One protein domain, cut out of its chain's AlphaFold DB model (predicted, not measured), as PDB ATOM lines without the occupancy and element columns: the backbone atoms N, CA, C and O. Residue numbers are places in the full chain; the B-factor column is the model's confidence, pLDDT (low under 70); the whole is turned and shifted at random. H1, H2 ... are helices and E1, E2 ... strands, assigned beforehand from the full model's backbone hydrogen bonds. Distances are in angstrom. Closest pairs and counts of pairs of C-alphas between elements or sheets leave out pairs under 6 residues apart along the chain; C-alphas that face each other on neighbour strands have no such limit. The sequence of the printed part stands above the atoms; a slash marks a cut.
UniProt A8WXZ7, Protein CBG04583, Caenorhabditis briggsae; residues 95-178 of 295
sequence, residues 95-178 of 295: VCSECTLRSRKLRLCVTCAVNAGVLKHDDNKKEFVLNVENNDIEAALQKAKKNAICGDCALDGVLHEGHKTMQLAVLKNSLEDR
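This is residues 95 to 178 of the 295 residues of the protein "Protein CBG04583" of Caenorhabditis briggsae (UniProt A8WXZ7). A short hairpin, E2 and E3, lies at one end with three helices round it, H1 nearest to E2 and H2 and H4 nearest to E3; H2 and H4 run opposite ways, nearly parallel in line but not closely packed. Near the middle a second short strand pair, E1 and E4, leads over to the other end, where H3 and the loop of residues 95 to 103 lie. The printed part has 84 residues with four named helices and four named strands, in the order E1 H1 E2 E3 H2 H3 E4 H4; its two sheets, E2 - E3 and E1 - E4, are antiparallel and the class is mixed, helices and strands. It is compact, with a radius of gyration of the C-alphas of 12.4 A and spans of 33 by 23 by 19 A.

E2 is residues 119 to 122, 9.4 A long, and E3 is residues 127 to 130, 10.1 A. H1, residues 110 to 115, measures 8.6 A. H2, the longest helix, is residues 137 to 146, 14.3 A, with C-alpha 137 at (103.981, 1.203, 209.248). H4 is residues 168 to 176, 13.0 A, and ends with C-alpha 176 at (97.146, -6.571, 204.465). E1, residues 107 to 109, measures 6.6 A and begins with C-alpha 107 at (89.206, -0.223, 219.624). E4 is residues 165 to 167, 7.0 A, and H3 is residues 151 to 156, 8.3 A.

E2 and E3 are a hairpin, antiparallel at 135 degrees, with N 120 and O 129 within hydrogen-bond range at 2.9 A. The closest C-alphas of E3 and H4 are those of Val 129 and Leu 171, 7.0 A apart. Those of E3 and H2 are Leu 130 and Ala 140, 6.9 A apart. H2 and H4 are close but not clearly touching, at a shallow tilt of 6 degrees, opposite ways; their closest C-alphas, Lys 145 and Leu 168, are 7.8 A apart. The closest C-alphas of H1 and E2 are those of Ala 113 and Leu 119, at 5.5 A. E1 and E4 are antiparallel at 154 degrees, with N 108 and O 166 within hydrogen-bond range at 2.8 A. The closest C-alphas of E1 and H3 are those of Arg 107 and Gly 151, at 6.9 A. H3 is apart from H1, H2 and H4. In H1, H2, H3 and H4 every O i to N i+4 pair is within hydrogen-bond range.

The two C-alphas farthest apart, those of Leu 101 and Asn 124, are 36.5 A from each other. The printed part has no cut and no long link; E3 to H2 and H3 to E4 are short links, and the others are tight. The mean pLDDT of the printed part is 78.4, and it is under 70 at residues 125, 135, 156 to 158 and 171 to 178.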
ATOM      1  N   VAL A  95      96.995  -3.448 226.163       85.81
ATOM      2  CA  VAL A  95      96.522  -2.715 227.337       85.81
ATOM      3  C   VAL A  95      95.676  -1.538 226.872       85.81
ATOM      4  O   VAL A  95      96.094  -0.800 225.983       85.81
ATOM      5  N   CYS A  96      94.495  -1.365 227.462       86.69
ATOM      6  CA  CYS A  96      93.669  -0.190 227.221       86.69
ATOM      7  C   CYS A  96      94.399   1.073 227.690       86.69
ATOM      8  O   CYS A  96      94.871   1.130 228.825       86.69
ATOM      9  N   SER A  97      94.440   2.097 226.841       87.88
ATOM     10  CA  SER A  97      95.095   3.371 227.152       87.88
ATOM     11  C   SER A  97      94.445   4.153 228.298       87.88
ATOM     12  O   SER A  97      95.089   5.032 228.858       87.88
ATOM     13  N   GLU A  98      93.196   3.843 228.653       86.94
ATOM     14  CA  GLU A  98      92.454   4.537 229.710       86.94
ATOM     15  C   GLU A  98      92.430   3.754 231.021       86.94
ATOM     16  O   GLU A  98      92.954   4.215 232.031       86.94
ATOM     17  N   CYS A  99      91.849   2.551 231.027       84.75
ATOM     18  CA  CYS A  99      91.710   1.776 232.261       84.75
ATOM     19  C   CYS A  99      92.940   0.922 232.587       84.75
ATOM     20  O   CYS A  99      92.986   0.294 233.641       84.75
ATOM     21  N   THR A 100      93.938   0.866 231.696       85.00
ATOM     22  CA  THR A 100      95.168   0.057 231.830       85.00
ATOM     23  C   THR A 100      94.940  -1.455 231.953       85.00
ATOM     24  O   THR A 100      95.883  -2.224 232.147       85.00
ATOM     25  N   LEU A 101      93.701  -1.917 231.772       80.88
ATOM     26  CA  LEU A 101      93.374  -3.335 231.761       80.88
ATOM     27  C   LEU A 101      93.754  -3.963 230.422       80.88
ATOM     28  O   LEU A 101      93.619  -3.361 229.352       80.88
ATOM     29  N   ARG A 102      94.215  -5.213 230.482       79.81
ATOM     30  CA  ARG A 102      94.501  -6.001 229.285       79.81
ATOM     31  C   ARG A 102      93.190  -6.380 228.594       79.81
ATOM     32  O   ARG A 102      92.305  -6.962 229.211       79.81
ATOM     33  N   SER A 103      93.102  -6.102 227.301       80.50
ATOM     34  CA  SER A 103      91.996  -6.475 226.429       80.50
ATOM     35  C   SER A 103      92.516  -7.274 225.240       80.50
ATOM     36  O   SER A 103      93.595  -7.000 224.721       80.50
ATOM     37  N   ARG A 104      91.731  -8.257 224.799       74.38
ATOM     38  CA  ARG A 104      91.986  -8.987 223.550       74.38
ATOM     39  C   ARG A 104      91.382  -8.301 222.320       74.38
ATOM     40  O   ARG A 104      91.596  -8.747 221.206       74.38
ATOM     41  N   LYS A 105      90.574  -7.253 222.528       78.69
ATOM     42  CA  LYS A 105      89.841  -6.550 221.468       78.69
ATOM     43  C   LYS A 105      89.856  -5.049 221.698       78.69
ATOM     44  O   LYS A 105      88.884  -4.452 222.176       78.69
ATOM     45  N   LEU A 106      90.978  -4.447 221.340       86.38
ATOM     46  CA  LEU A 106      91.173  -3.012 221.377       86.38
ATOM     47  C   LEU A 106      90.442  -2.304 220.223       86.38
ATOM     48  O   LEU A 106      90.337  -2.792 219.092       86.38
ATOM     49  N   ARG A 107      89.931  -1.114 220.527       87.94
ATOM     50  CA  ARG A 107      89.206  -0.223 219.624       87.94
ATOM     51  C   ARG A 107      89.913   1.124 219.558       87.94
ATOM     52  O   ARG A 107      90.531   1.548 220.523       87.94
ATOM     53  N   LEU A 108      89.785   1.819 218.439       88.81
ATOM     54  CA  LEU A 108      90.140   3.225 218.319       88.81
ATOM     55  C   LEU A 108      88.874   4.062 218.265       88.81
ATOM     56  O   LEU A 108      87.968   3.784 217.476       88.81
ATOM     57  N   CYS A 109      88.839   5.116 219.068       89.50
ATOM     58  CA  CYS A 109      87.890   6.197 218.880       89.50
ATOM     59  C   CYS A 109      88.305   7.006 217.646       89.50
ATOM     60  O   CYS A 109      89.383   7.592 217.633       89.50
ATOM     61  N   VAL A 110      87.469   7.035 216.607       85.06
ATOM     62  CA  VAL A 110      87.783   7.673 215.318       85.06
ATOM     63  C   VAL A 110      88.042   9.164 215.511       85.06
ATOM     64  O   VAL A 110      89.060   9.669 215.050       85.06
ATOM     65  N   THR A 111      87.174   9.853 216.254       84.62
ATOM     66  CA  THR A 111      87.303  11.292 216.525       84.62
ATOM     67  C   THR A 111      88.609  11.610 217.253       84.62
ATOM     68  O   THR A 111      89.383  12.462 216.816       84.62
ATOM     69  N   CYS A 112      88.900  10.886 218.338       87.38
ATOM     70  CA  CYS A 112      90.117  11.098 219.122       87.38
ATOM     71  C   CYS A 112      91.375  10.706 218.339       87.38
ATOM     72  O   CYS A 112      92.378  11.410 218.395       87.38
ATOM     73  N   ALA A 113      91.318   9.622 217.567       88.19
ATOM     74  CA  ALA A 113      92.439   9.144 216.771       88.19
ATOM     75  C   ALA A 113      92.769  10.081 215.598       88.19
ATOM     76  O   ALA A 113      93.943  10.234 215.266       88.19
ATOM     77  N   VAL A 114      91.779  10.746 214.994       87.81
ATOM     78  CA  VAL A 114      92.025  11.804 213.999       87.81
ATOM     79  C   VAL A 114      92.699  13.007 214.658       87.81
ATOM     80  O   VAL A 114      93.737  13.458 214.179       87.81
ATOM     81  N   ASN A 115      92.189  13.469 215.804       86.12
ATOM     82  CA  ASN A 115      92.780  14.598 216.537       86.12
ATOM     83  C   ASN A 115      94.215  14.312 217.015       86.12
ATOM     84  O   ASN A 115      95.063  15.198 216.998       86.12
ATOM     85  N   ALA A 116      94.511  13.066 217.397       85.56
ATOM     86  CA  ALA A 116      95.849  12.615 217.786       85.56
ATOM     87  C   ALA A 116      96.783  12.334 216.584       85.56
ATOM     88  O   ALA A 116      97.931  11.900 216.759       85.56
ATOM     89  N   GLY A 117      96.303  12.528 215.349       85.56
ATOM     90  CA  GLY A 117      97.052  12.253 214.123       85.56
ATOM     91  C   GLY A 117      97.418  10.775 213.954       85.56
ATOM     92  O   GLY A 117      98.480  10.458 213.419       85.56
ATOM     93  N   VAL A 118      96.601   9.871 214.496       87.62
ATOM     94  CA  VAL A 118      96.710   8.411 214.340       87.62
ATOM     95  C   VAL A 118      95.969   7.962 213.082       87.62
ATOM     96  O   VAL A 118      96.454   7.097 212.355       87.62
ATOM     97  N   LEU A 119      94.809   8.562 212.812       87.62
ATOM     98  CA  LEU A 119      94.013   8.321 211.612       87.62
ATOM     99  C   LEU A 119      93.978   9.564 210.725       87.62
ATOM    100  O   LEU A 119      94.041  10.691 211.213       87.62
ATOM    101  N   LYS A 120      93.821   9.345 209.421       86.56
ATOM    102  CA  LYS A 120      93.497  10.379 208.434       86.56
ATOM    103  C   LYS A 120      92.363   9.912 207.531       86.56
ATOM    104  O   LYS A 120      92.168   8.709 207.347       86.56
ATOM    105  N   HIS A 121      91.619  10.861 206.980       82.69
ATOM    106  CA  HIS A 121      90.611  10.568 205.970       82.69
ATOM    107  C   HIS A 121      91.296  10.338 204.617       82.69
ATOM    108  O   HIS A 121      92.130  11.144 204.203       82.69
ATOM    109  N   ASP A 122      90.988   9.222 203.961       77.56
ATOM    110  CA  ASP A 122      91.393   8.952 202.583       77.56
ATOM    111  C   ASP A 122      90.254   9.371 201.647       77.56
ATOM    112  O   ASP A 122      89.230   8.689 201.550       77.56
ATOM    113  N   ASP A 123      90.428  10.499 200.957       72.75
ATOM    114  CA  ASP A 123      89.413  11.058 200.058       72.75
ATOM    115  C   ASP A 123      89.102  10.147 198.859       72.75
ATOM    116  O   ASP A 123      87.995  10.201 198.318       72.75
ATOM    117  N   ASN A 124      90.030   9.262 198.473       71.25
ATOM    118  CA  ASN A 124      89.823   8.330 197.366       71.25
ATOM    119  C   ASN A 124      88.921   7.160 197.770       71.25
ATOM    120  O   ASN A 124      88.107   6.704 196.968       71.25
ATOM    121  N   LYS A 125      89.062   6.669 199.008       66.31
ATOM    122  CA  LYS A 125      88.300   5.518 199.524       66.31
ATOM    123  C   LYS A 125      87.092   5.907 200.378       66.31
ATOM    124  O   LYS A 125      86.253   5.054 200.638       66.31
ATOM    125  N   LYS A 126      86.966   7.183 200.768       73.75
ATOM    126  CA  LYS A 126      85.950   7.691 201.714       73.75
ATOM    127  C   LYS A 126      85.965   6.938 203.051       73.75
ATOM    128  O   LYS A 126      84.921   6.694 203.656       73.75
ATOM    129  N   GLU A 127      87.157   6.559 203.501       77.25
ATOM    130  CA  GLU A 127      87.381   5.762 204.708       77.25
ATOM    131  C   GLU A 127      88.494   6.367 205.572       77.25
ATOM    132  O   GLU A 127      89.341   7.126 205.097       77.25
ATOM    133  N   PHE A 128      88.500   6.025 206.865       81.00
ATOM    134  CA  PHE A 128      89.583   6.398 207.773       81.00
ATOM    135  C   PHE A 128      90.696   5.359 207.712       81.00
ATOM    136  O   PHE A 128      90.475   4.181 207.996       81.00
ATOM    137  N   VAL A 129      91.904   5.812 207.391       81.94
ATOM    138  CA  VAL A 129      93.100   4.973 207.286       81.94
ATOM    139  C   VAL A 129      94.152   5.407 208.296       81.94
ATOM    140  O   VAL A 129      94.171   6.552 208.752       81.94
ATOM    141  N   LEU A 130      95.064   4.492 208.630       83.12
ATOM    142  CA  LEU A 130      96.212   4.802 209.475       83.12
ATOM    143  C   LEU A 130      97.045   5.931 208.850       83.12
ATOM    144  O   LEU A 130      97.407   5.873 207.666       83.12
ATOM    145  N   ASN A 131      97.377   6.945 209.645       82.94
ATOM    146  CA  ASN A 131      98.311   7.974 209.224       82.94
ATOM    147  C   ASN A 131      99.744   7.432 209.323       82.94
ATOM    148  O   ASN A 131     100.365   7.461 210.382       82.94
ATOM    149  N   VAL A 132     100.241   6.893 208.209       79.88
ATOM    150  CA  VAL A 132     101.627   6.436 208.076       79.88
ATOM    151  C   VAL A 132     102.475   7.596 207.565       79.88
ATOM    152  O   VAL A 132     102.300   8.037 206.427       79.88
ATOM    153  N   GLU A 133     103.386   8.077 208.404       75.12
ATOM    154  CA  GLU A 133     104.411   9.059 208.046       75.12
ATOM    155  C   GLU A 133     105.706   8.320 207.675       75.12
ATOM    156  O   GLU A 133     106.037   7.301 208.276       75.12
ATOM    157  N   ASN A 134     106.432   8.799 206.658       72.38
ATOM    158  CA  ASN A 134     107.727   8.242 206.222       72.38
ATOM    159  C   ASN A 134     107.738   6.730 205.904       72.38
ATOM    160  O   ASN A 134     108.776   6.087 206.028       72.38
ATOM    161  N   ASN A 135     106.602   6.158 205.490       67.94
ATOM    162  CA  ASN A 135     106.432   4.716 205.247       67.94
ATOM    163  C   ASN A 135     106.724   3.814 206.466       67.94
ATOM    164  O   ASN A 135     106.870   2.602 206.305       67.94
ATOM    165  N   ASP A 136     106.750   4.362 207.685       75.69
ATOM    166  CA  ASP A 136     106.958   3.581 208.906       75.69
ATOM    167  C   ASP A 136     105.624   3.037 209.441       75.69
ATOM    168  O   ASP A 136     104.934   3.636 210.274       75.69
ATOM    169  N   ILE A 137     105.228   1.889 208.891       74.88
ATOM    170  CA  ILE A 137     103.981   1.203 209.248       74.88
ATOM    171  C   ILE A 137     104.022   0.732 210.707       74.88
ATOM    172  O   ILE A 137     103.009   0.828 211.398       74.88
ATOM    173  N   GLU A 138     105.177   0.273 211.191       74.69
ATOM    174  CA  GLU A 138     105.318  -0.244 212.554       74.69
ATOM    175  C   GLU A 138     105.139   0.881 213.576       74.69
ATOM    176  O   GLU A 138     104.332   0.756 214.498       74.69
ATOM    177  N   ALA A 139     105.793   2.030 213.383       79.12
ATOM    178  CA  ALA A 139     105.619   3.180 214.269       79.12
ATOM    179  C   ALA A 139     104.166   3.673 214.293       79.12
ATOM    180  O   ALA A 139     103.627   3.973 215.365       79.12
ATOM    181  N   ALA A 140     103.504   3.713 213.136       82.62
ATOM    182  CA  ALA A 140     102.106   4.113 213.047       82.62
ATOM    183  C   ALA A 140     101.173   3.106 213.752       82.62
ATOM    184  O   ALA A 140     100.245   3.509 214.459       82.62
ATOM    185  N   LEU A 141     101.447   1.803 213.639       81.06
ATOM    186  CA  LEU A 141     100.716   0.743 214.340       81.06
ATOM    187  C   LEU A 141     100.921   0.792 215.858       81.06
ATOM    188  O   LEU A 141      99.963   0.655 216.618       81.06
ATOM    189  N   GLN A 142     102.143   1.048 216.318       83.00
ATOM    190  CA  GLN A 142     102.429   1.235 217.740       83.00
ATOM    191  C   GLN A 142     101.732   2.484 218.288       83.00
ATOM    192  O   GLN A 142     101.172   2.458 219.385       83.00
ATOM    193  N   LYS A 143     101.705   3.576 217.514       86.31
ATOM    194  CA  LYS A 143     100.958   4.792 217.859       86.31
ATOM    195  C   LYS A 143      99.460   4.503 217.973       86.31
ATOM    196  O   LYS A 143      98.831   4.953 218.929       86.31
ATOM    197  N   ALA A 144      98.907   3.707 217.059       87.00
ATOM    198  CA  ALA A 144      97.526   3.246 217.119       87.00
ATOM    199  C   ALA A 144      97.255   2.399 218.372       87.00
ATOM    200  O   ALA A 144      96.337   2.716 219.121       87.00
ATOM    201  N   LYS A 145      98.098   1.404 218.676       86.25
ATOM    202  CA  LYS A 145      97.977   0.589 219.899       86.25
ATOM    203  C   LYS A 145      97.980   1.430 221.175       86.25
ATOM    204  O   LYS A 145      97.160   1.199 222.055       86.25
ATOM    205  N   LYS A 146      98.857   2.434 221.264       87.31
ATOM    206  CA  LYS A 146      98.939   3.339 222.427       87.31
ATOM    207  C   LYS A 146      97.690   4.201 222.637       87.31
ATOM    208  O   LYS A 146      97.491   4.684 223.742       87.31
ATOM    209  N   ASN A 147      96.887   4.408 221.596       88.00
ATOM    210  CA  ASN A 147      95.644   5.184 221.650       88.00
ATOM    211  C   ASN A 147      94.398   4.291 221.695       88.00
ATOM    212  O   ASN A 147      93.278   4.786 221.568       88.00
ATOM    213  N   ALA A 148      94.583   2.974 221.799       89.88
ATOM    214  CA  ALA A 148      93.489   2.034 221.705       89.88
ATOM    215  C   ALA A 148      92.880   1.738 223.082       89.88
ATOM    216  O   ALA A 148      93.565   1.560 224.090       89.88
ATOM    217  N   ILE A 149      91.557   1.653 223.101       88.25
ATOM    218  CA  ILE A 149      90.721   1.507 224.288       88.25
ATOM    219  C   ILE A 149      89.998   0.160 224.288       88.25
ATOM    220  O   ILE A 149      89.786  -0.445 223.233       88.25
ATOM    221  N   CYS A 150      89.623  -0.348 225.463       87.06
ATOM    222  CA  CYS A 150      88.775  -1.536 225.552       87.06
ATOM    223  C   CYS A 150      87.315  -1.206 225.188       87.06
ATOM    224  O   CYS A 150      86.953  -0.050 224.968       87.06
ATOM    225  N   GLY A 151      86.469  -2.236 225.102       79.12
ATOM    226  CA  GLY A 151      85.034  -2.056 224.854       79.12
ATOM    227  C   GLY A 151      84.334  -1.243 225.934       79.12
ATOM    228  O   GLY A 151      83.560  -0.358 225.597       79.12
ATOM    229  N   ASP A 152      84.675  -1.494 227.194       81.31
ATOM    230  CA  ASP A 152      84.042  -0.831 228.336       81.31
ATOM    231  C   ASP A 152      84.361   0.674 228.328       81.31
ATOM    232  O   ASP A 152      83.462   1.500 228.365       81.31
ATOM    233  N   CYS A 153      85.622   1.067 228.119       82.69
ATOM    234  CA  CYS A 153      86.010   2.477 227.962       82.69
ATOM    235  C   CYS A 153      85.388   3.156 226.730       82.69
ATOM    236  O   CYS A 153      85.142   4.358 226.734       82.69
ATOM    237  N   ALA A 154      85.123   2.398 225.663       81.69
ATOM    238  CA  ALA A 154      84.485   2.924 224.461       81.69
ATOM    239  C   ALA A 154      82.977   3.179 224.626       81.69
ATOM    240  O   ALA A 154      82.432   3.990 223.880       81.69
ATOM    241  N   LEU A 155      82.306   2.460 225.531       70.06
ATOM    242  CA  LEU A 155      80.851   2.503 225.718       70.06
ATOM    243  C   LEU A 155      80.443   3.256 226.990       70.06
ATOM    244  O   LEU A 155      79.490   4.026 226.954       70.06
ATOM    245  N   ASP A 156      81.191   3.063 228.074       67.44
ATOM    246  CA  ASP A 156      80.892   3.574 229.416       67.44
ATOM    247  C   ASP A 156      81.833   4.722 229.834       67.44
ATOM    248  O   ASP A 156      81.684   5.316 230.905       67.44
ATOM    249  N   GLY A 157      82.833   5.043 229.008       66.31
ATOM    250  CA  GLY A 157      83.770   6.133 229.260       66.31
ATOM    251  C   GLY A 157      83.153   7.501 228.966       66.31
ATOM    252  O   GLY A 157      82.788   7.798 227.830       66.31
ATOM    253  N   VAL A 158      83.143   8.389 229.964       67.69
ATOM    254  CA  VAL A 158      82.659   9.785 229.843       67.69
ATOM    255  C   VAL A 158      83.387  10.563 228.728       67.69
ATOM    256  O   VAL A 158      82.851  11.508 228.159       67.69
ATOM    257  N   LEU A 159      84.617  10.160 228.387       72.50
ATOM    258  CA  LEU A 159      85.459  10.803 227.369       72.50
ATOM    259  C   LEU A 159      85.120  10.395 225.924       72.50
ATOM    260  O   LEU A 159      85.624  11.001 224.970       72.50
ATOM    261  N   HIS A 160      84.312   9.351 225.743       75.12
ATOM    262  CA  HIS A 160      84.030   8.750 224.437       75.12
ATOM    263  C   HIS A 160      82.538   8.583 224.145       75.12
ATOM    264  O   HIS A 160      82.174   8.028 223.105       75.12
ATOM    265  N   GLU A 161      81.679   9.125 225.006       72.38
ATOM    266  CA  GLU A 161      80.236   9.142 224.807       72.38
ATOM    267  C   GLU A 161      79.872   9.817 223.470       72.38
ATOM    268  O   GLU A 161      80.266  10.946 223.177       72.38
ATOM    269  N   GLY A 162      79.154   9.091 222.609       70.88
ATOM    270  CA  GLY A 162      78.741   9.570 221.284       70.88
ATOM    271  C   GLY A 162      79.833   9.568 220.205       70.88
ATOM    272  O   GLY A 162      79.545   9.895 219.050       70.88
ATOM    273  N   HIS A 163      81.071   9.174 220.514       80.88
ATOM    274  CA  HIS A 163      82.122   9.054 219.507       80.88
ATOM    275  C   HIS A 163      82.029   7.739 218.722       80.88
ATOM    276  O   HIS A 163      81.774   6.663 219.260       80.88
ATOM    277  N   LYS A 164      82.310   7.804 217.415       83.44
ATOM    278  CA  LYS A 164      82.406   6.605 216.573       83.44
ATOM    279  C   LYS A 164      83.682   5.838 216.915       83.44
ATOM    280  O   LYS A 164      84.762   6.424 216.936       83.44
ATOM    281  N   THR A 165      83.578   4.525 217.098       86.31
ATOM    282  CA  THR A 165      84.735   3.651 217.336       86.31
ATOM    283  C   THR A 165      84.892   2.609 216.231       86.31
ATOM    284  O   THR A 165      83.939   2.272 215.526       86.31
ATOM    285  N   MET A 166      86.115   2.117 216.044       84.00
ATOM    286  CA  MET A 166      86.433   1.032 215.116       84.00
ATOM    287  C   MET A 166      87.405   0.046 215.758       84.00
ATOM    288  O   MET A 166      88.234   0.430 216.580       84.00
ATOM    289  N   GLN A 167      87.310  -1.234 215.407       81.81
ATOM    290  CA  GLN A 167      88.228  -2.243 215.935       81.81
ATOM    291  C   GLN A 167      89.611  -2.094 215.307       81.81
ATOM    292  O   GLN A 167      89.732  -1.877 214.100       81.81
ATOM    293  N   LEU A 168      90.657  -2.274 216.113       79.88
ATOM    294  CA  LEU A 168      92.037  -2.182 215.636       79.88
ATOM    295  C   LEU A 168      92.353  -3.256 214.572       79.88
ATOM    296  O   LEU A 168      93.112  -2.997 213.642       79.88
ATOM    297  N   ALA A 169      91.678  -4.411 214.629       73.88
ATOM    298  CA  ALA A 169      91.755  -5.463 213.614       73.88
ATOM    299  C   ALA A 169      91.302  -5.011 212.206       73.88
ATOM    300  O   ALA A 169      91.844  -5.478 211.208       73.88
ATOM    301  N   VAL A 170      90.362  -4.064 212.092       71.44
ATOM    302  CA  VAL A 170      89.877  -3.564 210.785       71.44
ATOM    303  C   VAL A 170      90.980  -2.805 210.038       71.44
ATOM    304  O   VAL A 170      91.100  -2.897 208.814       71.44
ATOM    305  N   LEU A 171      91.837  -2.099 210.780       69.19
ATOM    306  CA  LEU A 171      92.996  -1.411 210.214       69.19
ATOM    307  C   LEU A 171      94.064  -2.400 209.741       69.19
ATOM    308  O   LEU A 171      94.732  -2.124 208.750       69.19
ATOM    309  N   LYS A 172      94.188  -3.563 210.396       62.06
ATOM    310  CA  LYS A 172      95.101  -4.634 209.977       62.06
ATOM    311  C   LYS A 172      94.734  -5.166 208.592       62.06
ATOM    312  O   LYS A 172      95.591  -5.198 207.720       62.06
ATOM    313  N   ASN A 173      93.462  -5.468 208.356       56.34
ATOM    314  CA  ASN A 173      93.005  -5.968 207.052       56.34
ATOM    315  C   ASN A 173      93.214  -4.923 205.941       56.34
ATOM    316  O   ASN A 173      93.629  -5.252 204.836       56.34
ATOM    317  N   SER A 174      93.036  -3.639 206.269       57.53
ATOM    318  CA  SER A 174      93.311  -2.528 205.344       57.53
ATOM    319  C   SER A 174      94.809  -2.340 205.033       57.53
ATOM    320  O   SER A 174      95.161  -1.695 204.043       57.53
ATOM    321  N   LEU A 175      95.697  -2.858 205.891       57.72
ATOM    322  CA  LEU A 175      97.151  -2.899 205.695       57.72
ATOM    323  C   LEU A 175      97.603  -4.192 205.000       57.72
ATOM    324  O   LEU A 175      98.581  -4.153 204.263       57.72
ATOM    325  N   GLU A 176      96.901  -5.312 205.186       48.00
ATOM    326  CA  GLU A 176      97.146  -6.571 204.465       48.00
ATOM    327  C   GLU A 176      96.836  -6.423 202.958       48.00
ATOM    328  O   GLU A 176      97.569  -6.959 202.130       48.00
ATOM    329  N   ASP A 177      95.893  -5.553 202.576       45.47
ATOM    330  CA  ASP A 177      95.699  -5.105 201.181       45.47
ATOM    331  C   ASP A 177      96.827  -4.181 200.655       45.47
ATOM    332  O   ASP A 177      96.847  -3.817 199.477       45.47
ATOM    333  N   ARG A 178      97.790  -3.778 201.502       50.47
ATOM    334  CA  ARG A 178      98.999  -3.025 201.105       50.47
ATOM    335  C   ARG A 178     100.222  -3.918 200.866       50.47
ATOM    336  O   ARG A 178     101.348  -3.418 200.892       50.47
TER     337      ARG A 178